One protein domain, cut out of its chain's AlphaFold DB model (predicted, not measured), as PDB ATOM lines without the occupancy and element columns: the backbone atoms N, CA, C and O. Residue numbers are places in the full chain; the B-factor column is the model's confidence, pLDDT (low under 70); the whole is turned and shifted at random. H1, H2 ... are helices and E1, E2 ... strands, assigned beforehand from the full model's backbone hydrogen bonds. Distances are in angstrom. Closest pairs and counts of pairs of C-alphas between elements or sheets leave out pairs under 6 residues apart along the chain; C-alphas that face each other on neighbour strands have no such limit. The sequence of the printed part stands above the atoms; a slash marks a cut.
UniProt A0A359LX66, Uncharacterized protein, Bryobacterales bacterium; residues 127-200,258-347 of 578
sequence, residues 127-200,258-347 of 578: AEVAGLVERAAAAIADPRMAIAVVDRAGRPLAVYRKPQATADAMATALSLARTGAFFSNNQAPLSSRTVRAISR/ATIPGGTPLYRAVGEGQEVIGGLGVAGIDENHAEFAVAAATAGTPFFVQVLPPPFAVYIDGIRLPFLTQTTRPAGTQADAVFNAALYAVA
ATOM      1  N   ALA A 127     295.404 129.323 370.576       92.50
ATOM      2  CA  ALA A 127     295.110 130.663 370.072       92.50
ATOM      3  C   ALA A 127     294.261 130.635 368.789       92.50
ATOM      4  O   ALA A 127     293.313 131.408 368.650       92.50
ATOM      5  N   GLU A 128     294.563 129.721 367.864       95.12
ATOM      6  CA  GLU A 128     293.760 129.529 366.653       95.12
ATOM      7  C   GLU A 128     292.347 129.037 366.986       95.12
ATOM      8  O   GLU A 128     291.373 129.535 366.419       95.12
ATOM      9  N   VAL A 129     292.220 128.115 367.946       96.12
ATOM     10  CA  VAL A 129     290.921 127.630 368.436       96.12
ATOM     11  C   VAL A 129     290.106 128.770 369.050       96.12
ATOM     12  O   VAL A 129     288.933 128.928 368.709       96.12
ATOM     13  N   ALA A 130     290.721 129.601 369.896       97.06
ATOM     14  CA  ALA A 130     290.063 130.770 370.475       97.06
ATOM     15  C   ALA A 130     289.561 131.736 369.386       97.06
ATOM     16  O   ALA A 130     288.410 132.172 369.429       97.06
ATOM     17  N   GLY A 131     290.390 132.007 368.372       97.12
ATOM     18  CA  GLY A 131     290.033 132.879 367.253       97.12
ATOM     19  C   GLY A 131     288.888 132.336 366.390       97.12
ATOM     20  O   GLY A 131     288.028 133.108 365.962       97.12
ATOM     21  N   LEU A 132     288.834 131.021 366.150       97.81
ATOM     22  CA  LEU A 132     287.718 130.379 365.439       97.81
ATOM     23  C   LEU A 132     286.398 130.545 366.201       97.81
ATOM     24  O   LEU A 132     285.375 130.894 365.604       97.81
ATOM     25  N   VAL A 133     286.420 130.333 367.518       98.50
ATOM     26  CA  VAL A 133     285.237 130.490 368.373       98.50
ATOM     27  C   VAL A 133     284.771 131.941 368.416       98.50
ATOM     28  O   VAL A 133     283.581 132.198 368.240       98.50
ATOM     29  N   GLU A 134     285.682 132.893 368.616       97.69
ATOM     30  CA  GLU A 134     285.353 134.319 368.669       97.69
ATOM     31  C   GLU A 134     284.690 134.788 367.367       97.69
ATOM     32  O   GLU A 134     283.632 135.422 367.394       97.69
ATOM     33  N   ARG A 135     285.243 134.398 366.212       96.88
ATOM     34  CA  ARG A 135     284.671 134.746 364.900       96.88
ATOM     35  C   ARG A 135     283.296 134.119 364.675       96.88
ATOM     36  O   ARG A 135     282.403 134.799 364.166       96.88
ATOM     37  N   ALA A 136     283.101 132.857 365.062       97.75
ATOM     38  CA  ALA A 136     281.791 132.207 364.988       97.75
ATOM     39  C   ALA A 136     280.763 132.913 365.892       97.75
ATOM     40  O   ALA A 136     279.652 133.208 365.449       97.75
ATOM     41  N   ALA A 137     281.145 133.256 367.127       98.19
ATOM     42  CA  ALA A 137     280.287 133.955 368.083       98.19
ATOM     43  C   ALA A 137     279.903 135.366 367.608       98.19
ATOM     44  O   ALA A 137     278.770 135.799 367.834       98.19
ATOM     45  N   ALA A 138     280.817 136.057 366.923       97.25
ATOM     46  CA  ALA A 138     280.601 137.384 366.348       97.25
ATOM     47  C   ALA A 138     279.753 137.375 365.061       97.25
ATOM     48  O   ALA A 138     279.226 138.414 364.654       97.25
ATOM     49  N   ALA A 139     279.588 136.222 364.400       97.19
ATOM     50  CA  ALA A 139     278.925 136.153 363.099       97.19
ATOM     51  C   ALA A 139     277.454 136.602 363.156       97.19
ATOM     52  O   ALA A 139     277.003 137.344 362.269       97.19
ATOM     53  N   ILE A 140     276.732 136.157 364.196       97.00
ATOM     54  CA  ILE A 140     275.310 136.434 364.434       97.00
ATOM     55  C   ILE A 140     275.041 136.683 365.928       97.00
ATOM     56  O   ILE A 140     275.387 135.875 366.797       97.00
ATOM     57  N   ALA A 141     274.333 137.775 366.217       96.69
ATOM     58  CA  ALA A 141     273.817 138.113 367.541       96.69
ATOM     59  C   ALA A 141     272.563 137.288 367.901       96.69
ATOM     60  O   ALA A 141     271.445 137.795 367.887       96.69
ATOM     61  N   ASP A 142     272.748 136.002 368.217       97.00
ATOM     62  CA  ASP A 142     271.705 135.128 368.772       97.00
ATOM     63  C   ASP A 142     272.194 134.506 370.095       97.00
ATOM     64  O   ASP A 142     273.203 133.793 370.094       97.00
ATOM     65  N   PRO A 143     271.521 134.753 371.236       96.69
ATOM     66  CA  PRO A 143     271.995 134.323 372.551       96.69
ATOM     67  C   PRO A 143     271.924 132.806 372.776       96.69
ATOM     68  O   PRO A 143     272.433 132.332 373.794       96.69
ATOM     69  N   ARG A 144     271.306 132.041 371.868       97.94
ATOM     70  CA  ARG A 144     271.141 130.580 371.972       97.94
ATOM     71  C   ARG A 144     272.277 129.787 371.319       97.94
ATOM     72  O   ARG A 144     272.302 128.563 371.421       97.94
ATOM     73  N   MET A 145     273.206 130.469 370.647       98.31
ATOM     74  CA  MET A 145     274.291 129.842 369.894       98.31
ATOM     75  C   MET A 145     275.269 129.076 370.798       98.31
ATOM     76  O   MET A 145     275.806 129.623 371.765       98.31
ATOM     77  N   ALA A 146     275.551 127.830 370.423       98.56
ATOM     78  CA  ALA A 146     276.662 127.037 370.933       98.56
ATOM     79  C   ALA A 146     277.670 126.765 369.813       98.56
ATOM     80  O   ALA A 146     277.279 126.580 368.660       98.56
ATOM     81  N   ILE A 147     278.955 126.734 370.157       98.88
ATOM     82  CA  ILE A 147     280.067 126.554 369.219       98.88
ATOM     83  C   ILE A 147     280.993 125.484 369.785       98.88
ATOM     84  O   ILE A 147     281.305 125.517 370.974       98.88
ATOM     85  N   ALA A 148     281.453 124.559 368.951       98.69
ATOM     86  CA  ALA A 148     282.451 123.569 369.328       98.69
ATOM     87  C   ALA A 148     283.550 123.467 368.269       98.69
ATOM     88  O   ALA A 148     283.272 123.509 367.071       98.69
ATOM     89  N   VAL A 149     284.785 123.287 368.724       98.62
ATOM     90  CA  VAL A 149     285.946 122.980 367.882       98.62
ATOM     91  C   VAL A 149     286.526 121.656 368.352       98.62
ATOM     92  O   VAL A 149     286.631 121.428 369.558       98.62
ATOM     93  N   VAL A 150     286.894 120.787 367.416       97.56
ATOM     94  CA  VAL A 150     287.531 119.495 367.702       97.56
ATOM     95  C   VAL A 150     288.793 119.302 366.872       97.56
ATOM     96  O   VAL A 150     288.902 119.874 365.786       97.56
ATOM     97  N   ASP A 151     289.715 118.475 367.364       95.12
ATOM     98  CA  ASP A 151     290.855 117.991 366.579       95.12
ATOM     99  C   ASP A 151     290.427 116.940 365.538       95.12
ATOM    100  O   ASP A 151     289.247 116.588 365.405       95.12
ATOM    101  N   ARG A 152     291.395 116.414 364.782       94.56
ATOM    102  CA  ARG A 152     291.148 115.412 363.737       94.56
ATOM    103  C   ARG A 152     290.526 114.115 364.273       94.56
ATOM    104  O   ARG A 152     289.753 113.476 363.551       94.56
ATOM    105  N   ALA A 153     290.847 113.736 365.510       93.81
ATOM    106  CA  ALA A 153     290.332 112.552 366.195       93.81
ATOM    107  C   ALA A 153     289.011 112.813 366.948       93.81
ATOM    108  O   ALA A 153     288.415 111.879 367.481       93.81
ATOM    109  N   GLY A 154     288.505 114.051 366.946       94.94
ATOM    110  CA  GLY A 154     287.222 114.426 367.542       94.94
ATOM    111  C   GLY A 154     287.288 114.787 369.027       94.94
ATOM    112  O   GLY A 154     286.229 114.853 369.670       94.94
ATOM    113  N   ARG A 155     288.490 115.023 369.573       92.62
ATOM    114  CA  ARG A 155     288.694 115.545 370.933       92.62
ATOM    115  C   ARG A 155     288.201 116.994 370.996       92.62
ATOM    116  O   ARG A 155     288.593 117.786 370.140       92.62
ATOM    117  N   PRO A 156     287.365 117.377 371.981       94.75
ATOM    118  CA  PRO A 156     286.948 118.767 372.149       94.75
ATOM    119  C   PRO A 156     288.146 119.676 372.444       94.75
ATOM    120  O   PRO A 156     288.842 119.473 373.438       94.75
ATOM    121  N   LEU A 157     288.363 120.690 371.607       94.81
ATOM    122  CA  LEU A 157     289.384 121.729 371.791       94.81
ATOM    123  C   LEU A 157     288.812 123.026 372.351       94.81
ATOM    124  O   LEU A 157     289.530 123.782 372.985       94.81
ATOM    125  N   ALA A 158     287.534 123.291 372.102       97.31
ATOM    126  CA  ALA A 158     286.776 124.333 372.772       97.31
ATOM    127  C   ALA A 158     285.285 124.038 372.656       97.31
ATOM    128  O   ALA A 158     284.824 123.494 371.648       97.31
ATOM    129  N   VAL A 159     284.528 124.461 373.662       98.19
ATOM    130  CA  VAL A 159     283.065 124.514 373.628       98.19
ATOM    131  C   VAL A 159     282.655 125.837 374.245       98.19
ATOM    132  O   VAL A 159     282.975 126.117 375.398       98.19
ATOM    133  N   TYR A 160     281.947 126.651 373.478       98.44
ATOM    134  CA  TYR A 160     281.480 127.969 373.877       98.44
ATOM    135  C   TYR A 160     279.962 128.017 373.854       98.44
ATOM    136  O   TYR A 160     279.333 127.513 372.918       98.44
ATOM    137  N   ARG A 161     279.369 128.645 374.866       97.12
ATOM    138  CA  ARG A 161     277.916 128.765 374.992       97.12
ATOM    139  C   ARG A 161     277.509 130.214 375.208       97.12
ATOM    140  O   ARG A 161     277.871 130.822 376.207       97.12
ATOM    141  N   LYS A 162     276.709 130.786 374.311       97.25
ATOM    142  CA  LYS A 162     276.082 132.084 374.596       97.25
ATOM    143  C   LYS A 162     275.070 131.957 375.754       97.25
ATOM    144  O   LYS A 162     274.667 130.841 376.087       97.25
ATOM    145  N   PRO A 163     274.658 133.067 376.402       96.12
ATOM    146  CA  PRO A 163     273.937 133.020 377.681       96.12
ATOM    147  C   PRO A 163     272.655 132.171 377.721       96.12
ATOM    148  O   PRO A 163     272.284 131.702 378.793       96.12
ATOM    149  N   GLN A 164     271.981 131.967 376.585       97.38
ATOM    150  CA  GLN A 164     270.753 131.167 376.474       97.38
ATOM    151  C   GLN A 164     270.963 129.832 375.740       97.38
ATOM    152  O   GLN A 164     269.993 129.142 375.427       97.38
ATOM    153  N   ALA A 165     272.205 129.456 375.429       97.50
ATOM    154  CA  ALA A 165     272.497 128.185 374.783       97.50
ATOM    155  C   ALA A 165     272.272 127.015 375.754       97.50
ATOM    156  O   ALA A 165     272.717 127.030 376.905       97.50
ATOM    157  N   THR A 166     271.573 125.986 375.280       96.88
ATOM    158  CA  THR A 166     271.218 124.804 376.072       96.88
ATOM    159  C   THR A 166     272.331 123.750 376.051       96.88
ATOM    160  O   THR A 166     273.212 123.761 375.189       96.88
ATOM    161  N   ALA A 167     272.272 122.780 376.969       94.19
ATOM    162  CA  ALA A 167     273.145 121.603 376.915       94.19
ATOM    163  C   ALA A 167     272.950 120.795 375.615       94.19
ATOM    164  O   ALA A 167     273.917 120.297 375.041       94.19
ATOM    165  N   ASP A 168     271.712 120.732 375.112       95.38
ATOM    166  CA  ASP A 168     271.377 120.121 373.823       95.38
ATOM    167  C   ASP A 168     272.070 120.835 372.650       95.38
ATOM    168  O   ASP A 168     272.665 120.175 371.795       95.38
ATOM    169  N   ALA A 169     272.102 122.174 372.665       97.56
ATOM    170  CA  ALA A 169     272.825 122.965 371.673       97.56
ATOM    171  C   ALA A 169     274.335 122.686 371.715       97.56
ATOM    172  O   ALA A 169     274.938 122.480 370.666       97.56
ATOM    173  N   MET A 170     274.952 122.608 372.900       97.00
ATOM    174  CA  MET A 170     276.380 122.266 373.020       97.00
ATOM    175  C   MET A 170     276.686 120.857 372.502       97.00
ATOM    176  O   MET A 170     277.633 120.671 371.738       97.00
ATOM    177  N   ALA A 171     275.867 119.870 372.866       95.88
ATOM    178  CA  ALA A 171     276.029 118.498 372.393       95.88
ATOM    179  C   ALA A 171     275.846 118.391 370.866       95.88
ATOM    180  O   ALA A 171     276.562 117.639 370.203       95.88
ATOM    181  N   THR A 172     274.923 119.170 370.297       97.88
ATOM    182  CA  THR A 172     274.709 119.251 368.846       97.88
ATOM    183  C   THR A 172     275.874 119.952 368.145       97.88
ATOM    184  O   THR A 172     276.362 119.440 367.140       97.88
ATOM    185  N   ALA A 173     276.393 121.056 368.692       98.56
ATOM    186  CA  ALA A 173     277.575 121.738 368.161       98.56
ATOM    187  C   ALA A 173     278.799 120.808 368.152       98.56
ATOM    188  O   ALA A 173     279.506 120.735 367.148       98.56
ATOM    189  N   LEU A 174     279.011 120.033 369.222       97.94
ATOM    190  CA  LEU A 174     280.086 119.041 369.285       97.94
ATOM    191  C   LEU A 174     279.922 117.935 368.232       97.94
ATOM    192  O   LEU A 174     280.885 117.578 367.557       97.94
ATOM    193  N   SER A 175     278.708 117.406 368.063       97.56
ATOM    194  CA  SER A 175     278.404 116.403 367.031       97.56
ATOM    195  C   SER A 175     278.625 116.949 365.612       97.56
ATOM    196  O   SER A 175     279.202 116.261 364.768       97.56
ATOM    197  N   LEU A 176     278.274 118.213 365.356       98.50
ATOM    198  CA  LEU A 176     278.541 118.895 364.084       98.50
ATOM    199  C   LEU A 176     280.039 119.101 363.833       98.50
ATOM    200  O   LEU A 176     280.512 118.824 362.728       98.50
ATOM    201  N   ALA A 177     280.792 119.519 364.852       98.38
ATOM    202  CA  ALA A 177     282.243 119.676 364.774       98.38
ATOM    203  C   ALA A 177     282.926 118.336 364.458       98.38
ATOM    204  O   ALA A 177     283.714 118.245 363.513       98.38
ATOM    205  N   ARG A 178     282.548 117.268 365.175       98.00
ATOM    206  CA  ARG A 178     283.009 115.898 364.904       98.00
ATOM    207  C   ARG A 178     282.627 115.428 363.512       98.00
ATOM    208  O   ARG A 178     283.451 114.827 362.843       98.00
ATOM    209  N   THR A 179     281.427 115.740 363.034       98.00
ATOM    210  CA  THR A 179     281.009 115.378 361.672       98.00
ATOM    211  C   THR A 179     281.929 116.004 360.627       98.00
ATOM    212  O   THR A 179     282.412 115.295 359.744       98.00
ATOM    213  N   GLY A 180     282.233 117.301 360.760       96.19
ATOM    214  CA  GLY A 180     283.189 117.990 359.890       96.19
ATOM    215  C   GLY A 180     284.578 117.349 359.925       96.19
ATOM    216  O   GLY A 180     285.128 117.025 358.872       96.19
ATOM    217  N   ALA A 181     285.106 117.093 361.126       96.81
ATOM    218  CA  ALA A 181     286.406 116.450 361.300       96.81
ATOM    219  C   ALA A 181     286.427 115.024 360.725       96.81
ATOM    220  O   ALA A 181     287.349 114.654 360.006       96.81
ATOM    221  N   PHE A 182     285.415 114.208 361.010       97.12
ATOM    222  CA  PHE A 182     285.437 112.771 360.757       97.12
ATOM    223  C   PHE A 182     285.223 112.386 359.295       97.12
ATOM    224  O   PHE A 182     285.896 111.463 358.830       97.12
ATOM    225  N   PHE A 183     284.310 113.061 358.590       92.75
ATOM    226  CA  PHE A 183     283.917 112.706 357.217       92.75
ATOM    227  C   PHE A 183     284.884 113.193 356.152       92.75
ATOM    228  O   PHE A 183     284.944 112.621 355.066       92.75
ATOM    229  N   SER A 184     285.633 114.249 356.444       90.75
ATOM    230  CA  SER A 184     286.542 114.831 355.470       90.75
ATOM    231  C   SER A 184     287.827 114.017 355.306       90.75
ATOM    232  O   SER A 184     288.256 113.280 356.201       90.75
ATOM    233  N   ASN A 185     288.437 114.179 354.136       93.44
ATOM    234  CA  ASN A 185     289.731 113.627 353.742       93.44
ATOM    235  C   ASN A 185     290.602 114.748 353.158       93.44
ATOM    236  O   ASN A 185     290.088 115.810 352.816       93.44
ATOM    237  N   ASN A 186     291.897 114.514 352.985       93.19
ATOM    238  CA  ASN A 186     292.852 115.533 352.537       93.19
ATOM    239  C   ASN A 186     292.648 116.008 351.084       93.19
ATOM    240  O   ASN A 186     293.394 116.861 350.606       93.19
ATOM    241  N   GLN A 187     291.666 115.471 350.356       92.12
ATOM    242  CA  GLN A 187     291.450 115.735 348.934       92.12
ATOM    243  C   GLN A 187     290.122 116.424 348.611       92.12
ATOM    244  O   GLN A 187     290.036 117.118 347.598       92.12
ATOM    245  N   ALA A 188     289.075 116.183 349.403       90.62
ATOM    246  CA  ALA A 188     287.780 116.809 349.197       90.62
ATOM    247  C   ALA A 188     287.010 117.009 350.515       90.62
ATOM    248  O   ALA A 188     286.792 116.046 351.257       90.62
ATOM    249  N   PRO A 189     286.539 118.240 350.796       90.25
ATOM    250  CA  PRO A 189     285.821 118.541 352.020       90.25
ATOM    251  C   PRO A 189     284.375 118.055 351.967       90.25
ATOM    252  O   PRO A 189     283.655 118.299 350.997       90.25
ATOM    253  N   LEU A 190     283.935 117.425 353.057       92.81
ATOM    254  CA  LEU A 190     282.541 117.065 353.302       92.81
ATOM    255  C   LEU A 190     282.078 117.762 354.586       92.81
ATOM    256  O   LEU A 190     282.690 117.606 355.643       92.81
ATOM    257  N   SER A 191     281.014 118.559 354.490       94.88
ATOM    258  CA  SER A 191     280.391 119.228 355.638       94.88
ATOM    259  C   SER A 191     279.298 118.343 356.234       94.88
ATOM    260  O   SER A 191     278.862 117.366 355.621       94.88
ATOM    261  N   SER A 192     278.751 118.733 357.384       96.19
ATOM    262  CA  SER A 192     277.559 118.067 357.922       96.19
ATOM    263  C   SER A 192     276.336 118.175 356.992       96.19
ATOM    264  O   SER A 192     275.484 117.287 356.977       96.19
ATOM    265  N   ARG A 193     276.266 119.204 356.131       94.19
ATOM    266  CA  ARG A 193     275.260 119.294 355.058       94.19
ATOM    267  C   ARG A 193     275.529 118.289 353.938       94.19
ATOM    268  O   ARG A 193     274.576 117.728 353.398       94.19
ATOM    269  N   THR A 194     276.792 118.044 353.592       93.75
ATOM    270  CA  THR A 194     277.142 116.966 352.661       93.75
ATOM    271  C   THR A 194     276.673 115.621 353.205       93.75
ATOM    272  O   THR A 194     275.996 114.880 352.495       93.75
ATOM    273  N   VAL A 195     276.964 115.350 354.482       94.56
ATOM    274  CA  VAL A 195     276.559 114.115 355.170       94.56
ATOM    275  C   VAL A 195     275.039 113.973 355.213       94.56
ATOM    276  O   VAL A 195     274.525 112.918 354.855       94.56
ATOM    277  N   ARG A 196     274.313 115.052 355.541       93.19
ATOM    278  CA  ARG A 196     272.844 115.094 355.472       93.19
ATOM    279  C   ARG A 196     272.318 114.617 354.126       93.19
ATOM    280  O   ARG A 196     271.389 113.823 354.105       93.19
ATOM    281  N   ALA A 197     272.872 115.107 353.015       91.06
ATOM    282  CA  ALA A 197     272.387 114.741 351.687       91.06
ATOM    283  C   ALA A 197     272.531 113.233 351.425       91.06
ATOM    284  O   ALA A 197     271.656 112.633 350.817       91.06
ATOM    285  N   ILE A 198     273.598 112.604 351.917       92.12
ATOM    286  CA  ILE A 198     273.933 111.204 351.617       92.12
ATOM    287  C   ILE A 198     273.432 110.201 352.666       92.12
ATOM    288  O   ILE A 198     273.747 109.016 352.554       92.12
ATOM    289  N   SER A 199     272.636 110.639 353.646       92.31
ATOM    290  CA  SER A 199     272.112 109.795 354.733       92.31
ATOM    291  C   SER A 199     270.588 109.643 354.760       92.31
ATOM    292  O   SER A 199     270.034 109.008 355.655       92.31
ATOM    293  N   ARG A 200     269.879 110.267 353.819       88.81
ATOM    294  CA  ARG A 200     268.416 110.361 353.845       88.81
ATOM    295  C   ARG A 200     267.717 109.046 353.540       88.81
ATOM    296  O   ARG A 200     268.209 108.216 352.785       88.81
ATOM    297  N   ALA A 258     276.153 114.015 362.895       96.00
ATOM    298  CA  ALA A 258     275.120 115.013 362.664       96.00
ATOM    299  C   ALA A 258     274.723 115.067 361.184       96.00
ATOM    300  O   ALA A 258     275.553 115.280 360.301       96.00
ATOM    301  N   THR A 259     273.423 114.970 360.920       93.56
ATOM    302  CA  THR A 259     272.834 115.026 359.572       93.56
ATOM    303  C   THR A 259     272.037 116.320 359.358       93.56
ATOM    304  O   THR A 259     271.021 116.343 358.662       93.56
ATOM    305  N   ILE A 260     272.517 117.424 359.942       94.69
ATOM    306  CA  ILE A 260     271.991 118.791 359.779       94.69
ATOM    307  C   ILE A 260     273.128 119.771 359.429       94.69
ATOM    308  O   ILE A 260     274.287 119.476 359.722       94.69
ATOM    309  N   PRO A 261     272.861 120.925 358.788       95.56
ATOM    310  CA  PRO A 261     273.871 121.950 358.511       95.56
ATOM    311  C   PRO A 261     274.448 122.573 359.789       95.56
ATOM    312  O   PRO A 261     273.797 122.570 360.831       95.56
ATOM    313  N   GLY A 262     275.657 123.135 359.693       96.88
ATOM    314  CA  GLY A 262     276.328 123.815 360.809       96.88
ATOM    315  C   GLY A 262     277.656 123.194 361.247       96.88
ATOM    316  O   GLY A 262     278.231 123.665 362.219       96.88
ATOM    317  N   GLY A 263     278.159 122.163 360.559       97.38
ATOM    318  CA  GLY A 263     279.478 121.567 360.788       97.38
ATOM    319  C   GLY A 263     280.369 121.640 359.548       97.38
ATOM    320  O   GLY A 263     279.929 121.278 358.454       97.38
ATOM    321  N   THR A 264     281.625 122.063 359.706       96.44
ATOM    322  CA  THR A 264     282.623 122.140 358.623       96.44
ATOM    323  C   THR A 264     283.972 121.554 359.058       96.44
ATOM    324  O   THR A 264     284.355 121.721 360.219       96.44
ATOM    325  N   PRO A 265     284.715 120.873 358.165       96.38
ATOM    326  CA  PRO A 265     286.118 120.537 358.409       96.38
ATOM    327  C   PRO A 265     287.001 121.786 358.498       96.38
ATOM    328  O   PRO A 265     286.684 122.827 357.913       96.38
ATOM    329  N   LEU A 266     288.136 121.644 359.178       95.75
ATOM    330  CA  LEU A 266     289.223 122.619 359.230       95.75
ATOM    331  C   LEU A 266     290.462 122.015 358.562       95.75
ATOM    332  O   LEU A 266     290.908 120.934 358.953       95.75
ATOM    333  N   TYR A 267     291.006 122.715 357.567       93.62
ATOM    334  CA  TYR A 267     292.199 122.296 356.829       93.62
ATOM    335  C   TYR A 267     293.396 123.177 357.142       93.62
ATOM    336  O   TYR A 267     293.232 124.373 357.376       93.62
ATOM    337  N   ARG A 268     294.596 122.609 357.040       91.62
ATOM    338  CA  ARG A 268     295.849 123.365 356.984       91.62
ATOM    339  C   ARG A 268     296.661 122.955 355.768       91.62
ATOM    340  O   ARG A 268     296.679 121.786 355.402       91.62
ATOM    341  N   ALA A 269     297.325 123.926 355.147       90.19
ATOM    342  CA  ALA A 269     298.280 123.659 354.082       90.19
ATOM    343  C   ALA A 269     299.517 122.940 354.647       90.19
ATOM    344  O   ALA A 269     300.092 123.382 355.641       90.19
ATOM    345  N   VAL A 270     299.931 121.852 354.000       88.69
ATOM    346  CA  VAL A 270     301.112 121.064 354.375       88.69
ATOM    347  C   VAL A 270     301.914 120.792 353.108       88.69
ATOM    348  O   VAL A 270     301.504 120.009 352.251       88.69
ATOM    349  N   GLY A 271     303.052 121.477 352.964       87.12
ATOM    350  CA  GLY A 271     303.821 121.475 351.717       87.12
ATOM    351  C   GLY A 271     302.982 121.994 350.544       87.12
ATOM    352  O   GLY A 271     302.411 123.079 350.623       87.12
ATOM    353  N   GLU A 272     302.893 121.210 349.469       82.75
ATOM    354  CA  GLU A 272     302.023 121.489 348.311       82.75
ATOM    355  C   GLU A 272     300.582 120.978 348.492       82.75
ATOM    356  O   GLU A 272     299.715 121.229 347.654       82.75
ATOM    357  N   GLY A 273     300.326 120.226 349.566       87.44
ATOM    358  CA  GLY A 273     299.037 119.628 349.873       87.44
ATOM    359  C   GLY A 273     298.340 120.302 351.049       87.44
ATOM    360  O   GLY A 273     298.610 121.444 351.424       87.44
ATOM    361  N   GLN A 274     297.421 119.561 351.651       90.38
ATOM    362  CA  GLN A 274     296.672 119.993 352.822       90.38
ATOM    363  C   GLN A 274     296.326 118.789 353.694       90.38
ATOM    364  O   GLN A 274     296.311 117.650 353.224       90.38
ATOM    365  N   GLU A 275     295.969 119.067 354.936       92.12
ATOM    366  CA  GLU A 275     295.526 118.069 355.894       92.12
ATOM    367  C   GLU A 275     294.256 118.537 356.600       92.12
ATOM    368  O   GLU A 275     294.130 119.716 356.940       92.12
ATOM    369  N   VAL A 276     293.310 117.622 356.822       94.25
ATOM    370  CA  VAL A 276     292.206 117.857 357.760       94.25
ATOM    371  C   VAL A 276     292.772 117.777 359.173       94.25
ATOM    372  O   VAL A 276     293.210 116.710 359.595       94.25
ATOM    373  N   ILE A 277     292.700 118.869 359.925       94.38
ATOM    374  CA  ILE A 277     293.274 118.964 361.280       94.38
ATOM    375  C   ILE A 277     292.206 119.102 362.372       94.38
ATOM    376  O   ILE A 277     292.509 119.112 363.562       94.38
ATOM    377  N   GLY A 278     290.935 119.197 361.979       96.12
ATOM    378  CA  GLY A 278     289.834 119.311 362.924       96.12
ATOM    379  C   GLY A 278     288.495 119.625 362.281       96.12
ATOM    380  O   GLY A 278     288.302 119.475 361.072       96.12
ATOM    381  N   GLY A 279     287.562 120.077 363.110       97.50
ATOM    382  CA  GLY A 279     286.236 120.495 362.679       97.50
ATOM    383  C   GLY A 279     285.643 121.562 363.588       97.50
ATOM    384  O   GLY A 279     285.954 121.630 364.777       97.50
ATOM    385  N   LEU A 280     284.779 122.391 363.012       98.50
ATOM    386  CA  LEU A 280     284.033 123.449 363.686       98.50
ATOM    387  C   LEU A 280     282.536 123.175 363.534       98.50
ATOM    388  O   LEU A 280     282.067 122.892 362.431       98.50
ATOM    389  N   GLY A 281     281.793 123.281 364.631       98.56
ATOM    390  CA  GLY A 281     280.346 123.092 364.673       98.56
ATOM    391  C   GLY A 281     279.637 124.230 365.397       98.56
ATOM    392  O   GLY A 281     280.109 124.689 366.436       98.56
ATOM    393  N   VAL A 282     278.493 124.667 364.871       98.75
ATOM    394  CA  VAL A 282     277.616 125.684 365.472       98.75
ATOM    395  C   VAL A 282     276.187 125.154 365.538       98.75
ATOM    396  O   VAL A 282     275.697 124.575 364.574       98.75
ATOM    397  N   ALA A 283     275.506 125.353 366.668       98.56
ATOM    398  CA  ALA A 283     274.133 124.891 366.886       98.56
ATOM    399  C   ALA A 283     273.342 125.811 367.834       98.56
ATOM    400  O   ALA A 283     273.852 126.826 368.307       98.56
ATOM    401  N   GLY A 284     272.085 125.445 368.120       97.94
ATOM    402  CA  GLY A 284     271.184 126.180 369.024       97.94
ATOM    403  C   GLY A 284     270.424 127.339 368.371       97.94
ATOM    404  O   GLY A 284     269.624 128.005 369.023       97.94
ATOM    405  N   ILE A 285     270.653 127.560 367.078       97.88
ATOM    406  CA  ILE A 285     270.065 128.621 366.255       97.88
ATOM    407  C   ILE A 285     269.563 128.024 364.933       97.88
ATOM    408  O   ILE A 285     269.729 126.830 364.698       97.88
ATOM    409  N   ASP A 286     268.946 128.842 364.077       97.50
ATOM    410  CA  ASP A 286     268.509 128.414 362.740       97.50
ATOM    411  C   ASP A 286     269.657 127.774 361.925       97.50
ATOM    412  O   ASP A 286     270.802 128.225 361.999       97.50
ATOM    413  N   GLU A 287     269.365 126.737 361.130       95.62
ATOM    414  CA  GLU A 287     270.385 125.978 360.384       95.62
ATOM    415  C   GLU A 287     271.190 126.861 359.415       95.62
ATOM    416  O   GLU A 287     272.398 126.665 359.258       95.62
ATOM    417  N   ASN A 288     270.559 127.858 358.785       95.88
ATOM    418  CA  ASN A 288     271.258 128.782 357.891       95.88
ATOM    419  C   ASN A 288     272.113 129.772 358.689       95.88
ATOM    420  O   ASN A 288     273.199 130.148 358.253       95.88
ATOM    421  N   HIS A 289     271.665 130.169 359.882       97.69
ATOM    422  CA  HIS A 289     272.453 131.012 360.780       97.69
ATOM    423  C   HIS A 289     273.707 130.269 361.267       97.69
ATOM    424  O   HIS A 289     274.806 130.826 361.235       97.69
ATOM    425  N   ALA A 290     273.557 129.004 361.664       98.12
ATOM    426  CA  ALA A 290     274.664 128.142 362.067       98.12
ATOM    427  C   ALA A 290     275.653 127.904 360.917       98.12
ATOM    428  O   ALA A 290     276.866 128.023 361.105       98.12
ATOM    429  N   GLU A 291     275.148 127.629 359.712       96.06
ATOM    430  CA  GLU A 291     275.988 127.452 358.529       96.06
ATOM    431  C   GLU A 291     276.758 128.730 358.155       96.06
ATOM    432  O   GLU A 291     277.952 128.670 357.854       96.06
ATOM    433  N   PHE A 292     276.117 129.897 358.245       97.62
ATOM    434  CA  PHE A 292     276.814 131.164 358.052       97.62
ATOM    435  C   PHE A 292     277.892 131.395 359.113       97.62
ATOM    436  O   PHE A 292     278.981 131.856 358.777       97.62
ATOM    437  N   ALA A 293     277.625 131.067 360.379       97.81
ATOM    438  CA  ALA A 293     278.589 131.258 361.457       97.81
ATOM    439  C   ALA A 293     279.876 130.446 361.240       97.81
ATOM    440  O   ALA A 293     280.967 130.988 361.418       97.81
ATOM    441  N   VAL A 294     279.778 129.192 360.780       96.81
ATOM    442  CA  VAL A 294     280.977 128.398 360.443       96.81
ATOM    443  C   VAL A 294     281.708 128.919 359.202       96.81
ATOM    444  O   VAL A 294     282.941 128.925 359.171       96.81
ATOM    445  N   ALA A 295     280.975 129.410 358.196       95.00
ATOM    446  CA  ALA A 295     281.576 130.026 357.013       95.00
ATOM    447  C   ALA A 295     282.324 131.324 357.372       95.00
ATOM    448  O   ALA A 295     283.463 131.526 356.957       95.00
ATOM    449  N   ALA A 296     281.716 132.181 358.195       95.19
ATOM    450  CA  ALA A 296     282.313 133.430 358.659       95.19
ATOM    451  C   ALA A 296     283.540 133.198 359.555       95.19
ATOM    452  O   ALA A 296     284.501 133.963 359.485       95.19
ATOM    453  N   ALA A 297     283.532 132.136 360.365       95.62
ATOM    454  CA  ALA A 297     284.641 131.796 361.253       95.62
ATOM    455  C   ALA A 297     285.926 131.406 360.514       95.62
ATOM    456  O   ALA A 297     287.021 131.693 360.994       95.62
ATOM    457  N   THR A 298     285.789 130.775 359.348       92.38
ATOM    458  CA  THR A 298     286.916 130.288 358.536       92.38
ATOM    459  C   THR A 298     287.338 131.278 357.446       92.38
ATOM    460  O   THR A 298     288.486 131.262 356.999       92.38
ATOM    461  N   ALA A 299     286.453 132.194 357.044       90.88
ATOM    462  CA  ALA A 299     286.728 133.180 356.004       90.88
ATOM    463  C   ALA A 299     287.964 134.051 356.312       90.88
ATOM    464  O   ALA A 299     288.056 134.698 357.356       90.88
ATOM    465  N   GLY A 300     288.907 134.094 355.363       85.38
ATOM    466  CA  GLY A 300     290.128 134.900 355.469       85.38
ATOM    467  C   GLY A 300     291.129 134.405 356.517       85.38
ATOM    468  O   GLY A 300     292.048 135.142 356.866       85.38
ATOM    469  N   THR A 301     290.951 133.187 357.034       87.12
ATOM    470  CA  THR A 301     291.903 132.536 357.943       87.12
ATOM    471  C   THR A 301     292.815 131.566 357.175       87.12
ATOM    472  O   THR A 301     292.507 131.217 356.034       87.12
ATOM    473  N   PRO A 302     293.923 131.087 357.777       82.56
ATOM    474  CA  PRO A 302     294.712 129.985 357.217       82.56
ATOM    475  C   PRO A 302     293.931 128.667 357.101       82.56
ATOM    476  O   PRO A 302     294.391 127.748 356.426       82.56
ATOM    477  N   PHE A 303     292.762 128.575 357.746       84.12
ATOM    478  CA  PHE A 303     291.830 127.462 357.624       84.12
ATOM    479  C   PHE A 303     290.820 127.770 356.532       84.12
ATOM    480  O   PHE A 303     290.106 128.770 356.591       84.12
ATOM    481  N   PHE A 304     290.733 126.910 355.529       67.88
ATOM    482  CA  PHE A 304     289.897 127.186 354.370       67.88
ATOM    483  C   PHE A 304     289.131 125.957 353.902       67.88
ATOM    484  O   PHE A 304     289.410 124.815 354.263       67.88
ATOM    485  N   VAL A 305     288.148 126.236 353.054       64.69
ATOM    486  CA  VAL A 305     287.453 125.249 352.240       64.69
ATOM    487  C   VAL A 305     288.163 125.214 350.895       64.69
ATOM    488  O   VAL A 305     288.238 126.231 350.206       64.69
ATOM    489  N   GLN A 306     288.722 124.063 350.541       66.56
ATOM    490  CA  GLN A 306     289.537 123.905 349.342       66.56
ATOM    491  C   GLN A 306     288.774 124.246 348.051       66.56
ATOM    492  O   GLN A 306     287.627 123.834 347.860       66.56
ATOM    493  N   VAL A 307     289.457 124.903 347.105       72.94
ATOM    494  CA  VAL A 307     289.048 124.886 345.693       72.94
ATOM    495  C   VAL A 307     289.313 123.488 345.136       72.94
ATOM    496  O   VAL A 307     290.455 123.096 344.910       72.94
ATOM    497  N   LEU A 308     288.245 122.720 344.944       85.12
ATOM    498  CA  LEU A 308     288.335 121.351 344.446       85.12
ATOM    499  C   LEU A 308     288.836 121.320 342.993       85.12
ATOM    500  O   LEU A 308     288.366 122.124 342.189       85.12
ATOM    501  N   PRO A 309     289.721 120.383 342.604       87.75
ATOM    502  CA  PRO A 309     290.065 120.200 341.196       87.75
ATOM    503  C   PRO A 309     288.848 119.671 340.408       87.75
ATOM    504  O   PRO A 309     287.872 119.219 341.023       87.75
ATOM    505  N   PRO A 310     288.865 119.695 339.057       86.38
ATOM    506  CA  PRO A 310     287.780 119.150 338.241       86.38
ATOM    507  C   PRO A 310     287.316 117.763 338.731       86.38
ATOM    508  O   PRO A 310     288.159 116.898 338.990       86.38
ATOM    509  N   PRO A 311     285.994 117.526 338.868       91.12
ATOM    510  CA  PRO A 311     284.860 118.335 338.404       91.12
ATOM    511  C   PRO A 311     284.359 119.398 339.407       91.12
ATOM    512  O   PRO A 311     283.184 119.765 339.375       91.12
ATOM    513  N   PHE A 312     285.226 119.896 340.296       90.12
ATOM    514  CA  PHE A 312     284.974 120.995 341.246       90.12
ATOM    515  C   PHE A 312     283.925 120.699 342.332       90.12
ATOM    516  O   PHE A 312     283.522 121.587 343.083       90.12
ATOM    517  N   ALA A 313     283.463 119.451 342.422       91.00
ATOM    518  CA  ALA A 313     282.558 118.965 343.453       91.00
ATOM    519  C   ALA A 313     282.632 117.438 343.547       91.00
ATOM    520  O   ALA A 313     283.013 116.763 342.588       91.00
ATOM    521  N   VAL A 314     282.215 116.893 344.687       91.81
ATOM    522  CA  VAL A 314     281.954 115.457 344.828       91.81
ATOM    523  C   VAL A 314     280.566 115.150 344.263       91.81
ATOM    524  O   VAL A 314     279.615 115.906 344.478       91.81
ATOM    525  N   TYR A 315     280.457 114.035 343.543       92.00
ATOM    526  CA  TYR A 315     279.204 113.539 342.981       92.00
ATOM    527  C   TYR A 315     278.930 112.133 343.503       92.00
ATOM    528  O   TYR A 315     279.840 111.307 343.534       92.00
ATOM    529  N   ILE A 316     277.683 111.838 343.862       90.12
ATOM    530  CA  ILE A 316     277.203 110.481 344.163       90.12
ATOM    531  C   ILE A 316     275.966 110.227 343.312       90.12
ATOM    532  O   ILE A 316     275.103 111.093 343.218       90.12
ATOM    533  N   ASP A 317     275.931 109.084 342.626       86.94
ATOM    534  CA  ASP A 317     274.874 108.721 341.669       86.94
ATOM    535  C   ASP A 317     274.578 109.816 340.626       86.94
ATOM    536  O   ASP A 317     273.444 110.042 340.213       86.94
ATOM    537  N   GLY A 318     275.625 110.535 340.202       88.25
ATOM    538  CA  GLY A 318     275.523 111.651 339.254       88.25
ATOM    539  C   GLY A 318     275.008 112.960 339.862       88.25
ATOM    540  O   GLY A 318     274.932 113.969 339.163       88.25
ATOM    541  N   ILE A 319     274.705 112.987 341.160       90.38
ATOM    542  CA  ILE A 319     274.189 114.156 341.864       90.38
ATOM    543  C   ILE A 319     275.325 114.891 342.574       90.38
ATOM    544  O   ILE A 319     276.064 114.305 343.367       90.38
ATOM    545  N   ARG A 320     275.442 116.197 342.310       92.00
ATOM    546  CA  ARG A 320     276.387 117.082 343.001       92.00
ATOM    547  C   ARG A 320     276.034 117.160 344.483       92.00
ATOM    548  O   ARG A 320     274.913 117.542 344.835       92.00
ATOM    549  N   LEU A 321     277.000 116.863 345.343       91.75
ATOM    550  CA  LEU A 321     276.812 116.988 346.781       91.75
ATOM    551  C   LEU A 321     276.911 118.457 347.226       91.75
ATOM    552  O   LEU A 321     277.821 119.170 346.788       91.75
ATOM    553  N   PRO A 322     275.997 118.932 348.092       91.88
ATOM    554  CA  PRO A 322     276.114 120.255 348.690       91.88
ATOM    555  C   PRO A 322     277.259 120.276 349.710       91.88
ATOM    556  O   PRO A 322     277.518 119.271 350.367       91.88
ATOM    557  N   PHE A 323     277.910 121.430 349.875       91.62
ATOM    558  CA  PHE A 323     278.917 121.653 350.917       91.62
ATOM    559  C   PHE A 323     278.430 122.691 351.937       91.62
ATOM    560  O   PHE A 323     277.735 122.316 352.873       91.62
ATOM    561  N   LEU A 324     278.710 123.981 351.744       91.44
ATOM    562  CA  LEU A 324     278.084 125.079 352.488       91.44
ATOM    563  C   LEU A 324     277.241 125.891 351.508       91.44
ATOM    564  O   LEU A 324     277.685 126.154 350.388       91.44
ATOM    565  N   THR A 325     276.027 126.262 351.907       91.25
ATOM    566  CA  THR A 325     275.102 127.022 351.050       91.25
ATOM    567  C   THR A 325     274.884 128.449 351.535       91.25
ATOM    568  O   THR A 325     274.836 129.366 350.719       91.25
ATOM    569  N   GLN A 326     274.818 128.663 352.847       94.31
ATOM    570  CA  GLN A 326     274.663 129.981 353.444       94.31
ATOM    571  C   GLN A 326     276.034 130.598 353.759       94.31
ATOM    572  O   GLN A 326     276.547 130.472 354.864       94.31
ATOM    573  N   THR A 327     276.644 131.274 352.784       93.12
ATOM    574  CA  THR A 327     277.950 131.949 352.957       93.12
ATOM    575  C   THR A 327     277.839 133.456 353.189       93.12
ATOM    576  O   THR A 327     278.827 134.117 353.501       93.12
ATOM    577  N   THR A 328     276.637 134.013 353.061       95.38
ATOM    578  CA  THR A 328     276.325 135.417 353.344       95.38
ATOM    579  C   THR A 328     275.460 135.519 354.591       95.38
ATOM    580  O   THR A 328     274.717 134.589 354.912       95.38
ATOM    581  N   ARG A 329     275.545 136.644 355.311       96.25
ATOM    582  CA  ARG A 329     274.755 136.834 356.531       96.25
ATOM    583  C   ARG A 329     273.254 136.776 356.186       96.25
ATOM    584  O   ARG A 329     272.825 137.554 355.333       96.25
ATOM    585  N   PRO A 330     272.456 135.909 356.836       97.06
ATOM    586  CA  PRO A 330     271.013 135.840 356.616       97.06
ATOM    587  C   PRO A 330     270.314 137.181 356.883       97.06
ATOM    588  O   PRO A 330     270.659 137.901 357.824       97.06
ATOM    589  N   ALA A 331     269.322 137.523 356.058       95.00
ATOM    590  CA  ALA A 331     268.555 138.758 356.212       95.00
ATOM    591  C   ALA A 331     267.862 138.821 357.586       95.00
ATOM    592  O   ALA A 331     267.401 137.811 358.107       95.00
ATOM    593  N   GLY A 332     267.791 140.017 358.177       94.62
ATOM    594  CA  GLY A 332     267.214 140.212 359.513       94.62
ATOM    595  C   GLY A 332     268.138 139.824 360.674       94.62
ATOM    596  O   GLY A 332     267.739 139.956 361.826       94.62
ATOM    597  N   THR A 333     269.373 139.395 360.396       96.62
ATOM    598  CA  THR A 333     270.397 139.160 361.425       96.62
ATOM    599  C   THR A 333     271.460 140.259 361.428       96.62
ATOM    600  O   THR A 333     271.685 140.946 360.429       96.62
ATOM    601  N   GLN A 334     272.144 140.412 362.561       96.19
ATOM    602  CA  GLN A 334     273.238 141.364 362.750       96.19
ATOM    603  C   GLN A 334     274.455 140.672 363.367       96.19
ATOM    604  O   GLN A 334     274.314 139.628 364.003       96.19
ATOM    605  N   ALA A 335     275.640 141.253 363.164       96.31
ATOM    606  CA  ALA A 335     276.855 140.809 363.844       96.31
ATOM    607  C   ALA A 335     276.702 140.970 365.358       96.31
ATOM    608  O   ALA A 335     275.994 141.871 365.811       96.31
ATOM    609  N   ASP A 336     277.407 140.148 366.121       93.88
ATOM    610  CA  ASP A 336     277.573 140.376 367.550       93.88
ATOM    611  C   ASP A 336     278.911 141.075 367.808       93.88
ATOM    612  O   ASP A 336     279.946 140.640 367.308       93.88
ATOM    613  N   ALA A 337     278.883 142.164 368.572       85.44
ATOM    614  CA  ALA A 337     280.082 142.900 368.970       85.44
ATOM    615  C   ALA A 337     280.612 142.458 370.343       85.44
ATOM    616  O   ALA A 337     281.660 142.935 370.776       85.44
ATOM    617  N   VAL A 338     279.888 141.584 371.050       85.38
ATOM    618  CA  VAL A 338     280.218 141.174 372.414       85.38
ATOM    619  C   VAL A 338     280.711 139.733 372.418       85.38
ATOM    620  O   VAL A 338     279.952 138.789 372.199       85.38
ATOM    621  N   PHE A 339     281.990 139.561 372.746       94.31
ATOM    622  CA  PHE A 339     282.569 138.268 373.084       94.31
ATOM    623  C   PHE A 339     282.937 138.245 374.568       94.31
ATOM    624  O   PHE A 339     283.580 139.161 375.077       94.31
ATOM    625  N   ASN A 340     282.527 137.194 375.276       94.81
ATOM    626  CA  ASN A 340     282.875 136.997 376.681       94.81
ATOM    627  C   ASN A 340     283.547 135.636 376.858       94.81
ATOM    628  O   ASN A 340     282.862 134.616 376.825       94.81
ATOM    629  N   ALA A 341     284.863 135.629 377.084       94.50
ATOM    630  CA  ALA A 341     285.646 134.412 377.289       94.50
ATOM    631  C   ALA A 341     285.225 133.616 378.542       94.50
ATOM    632  O   ALA A 341     285.434 132.410 378.593       94.50
ATOM    633  N   ALA A 342     284.556 134.227 379.523       95.56
ATOM    634  CA  ALA A 342     284.042 133.502 380.689       95.56
ATOM    635  C   ALA A 342     282.908 132.511 380.349       95.56
ATOM    636  O   ALA A 342     282.457 131.766 381.215       95.56
ATOM    637  N   LEU A 343     282.422 132.509 379.103       96.38
ATOM    638  CA  LEU A 343     281.361 131.623 378.628       96.38
ATOM    639  C   LEU A 343     281.869 130.328 377.963       96.38
ATOM    640  O   LEU A 343     281.070 129.561 377.415       96.38
ATOM    641  N   TYR A 344     283.174 130.055 378.013       96.56
ATOM    642  CA  TYR A 344     283.694 128.738 377.653       96.56
ATOM    643  C   TYR A 344     283.195 127.672 378.638       96.56
ATOM    644  O   TYR A 344     283.352 127.799 379.849       96.56
ATOM    645  N   ALA A 345     282.594 126.611 378.102       94.69
ATOM    646  CA  ALA A 345     282.349 125.359 378.813       94.69
ATOM    647  C   ALA A 345     283.571 124.427 378.740       94.69
ATOM    648  O   ALA A 345     283.799 123.644 379.651       94.69
ATOM    649  N   VAL A 346     284.355 124.538 377.664       93.50
ATOM    650  CA  VAL A 346     285.693 123.955 377.520       93.50
ATOM    651  C   VAL A 346     286.593 125.055 376.979       93.50
ATOM    652  O   VAL A 346     286.290 125.611 375.917       93.50
ATOM    653  N   ALA A 347     287.650 125.389 377.718       92.38
ATOM    654  CA  ALA A 347     288.601 126.423 377.324       92.38
ATOM    655  C   ALA A 347     289.383 126.017 376.055       92.38
ATOM    656  O   ALA A 347     289.585 124.820 375.836       92.38
TER     657      ALA A 347
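What this domain is: This is residues 127 to 200 and 258 to 347 of the 578 residues of an uncharacterized protein of Bryobacterales bacterium (UniProt A0A359LX66). A strongly twisted sheet of five strands stands in the middle, with H2 over one face and H1 and H4 over the other, three layers in all. Residues 299 to 343, with no named element, run from H4 to E5. The 164 printed residues have four named helices and five named strands, in the order H1 E1 E2 H2 H3 E3 E4 H4 E5, class mixed; the sheet's order is E3 - E4 - E1 - E2 - E5, all antiparallel. The whole is compact, with a radius of gyration of the C-alphas of 14.7 A and spans of 43 by 33 by 25 A.

How they stand to each other: H1, residues 127 to 139, lies over E1, residues 146 to 151, and E2, residues 156 to 161; its closest C-alphas to E1 are Val 133 and Ile 147, 6.6 A. The hairpin E1 and E2 has N 147 and O 160 within hydrogen-bond range, 2.9 A. On the opposite face H2, residues 167 to 183, is over E1, E3, residues 263 to 270, and E4, residues 273 to 283, at a height over the sheet of 6.2 A; its closest C-alphas to E4 are Ala 177 and Gly 281, 3.9 A. H3, residues 192 to 198, only grazes the sheet and touches H2's residues 176 to 183, closest C-alphas Thr 179 and Ser 192, 5.8 A. In the hairpin E3 and E4, N 264 and O 280 are 2.9 A apart; between E4 and E1, N 148 and O 281 are 2.9 A apart. H4, residues 287 to 298, touches H1 at a steep tilt of 41 degrees, opposite ways, closest C-alphas Arg 135 and Ala 297, 4.7 A. E5, residues 344 to 346, is an edge strand beside E2, with N 345 and O 159 2.8 A apart. In H1, H2, H3 and H4 every O i to N i+4 pair is within hydrogen-bond range.

Where its parts are: H1 begins at C-alpha 127 (295.110, 130.663, 370.072). H2 is 24.1 A long; E4, 30.6 A long, bends by 51 degrees at residue 277. E5 ends at C-alpha 346 (285.693, 123.955, 377.520).

The domain as a whole: The C-alphas farthest apart, Gly 318 and Ala 342, are 47.6 A apart. Residues 201 to 257 are not printed, and C-alphas 200 and 258 are 12.0 A apart across the cut. The link H4 to E5 is long, 45 residues. Residues 304 to 306 have pLDDT under 70.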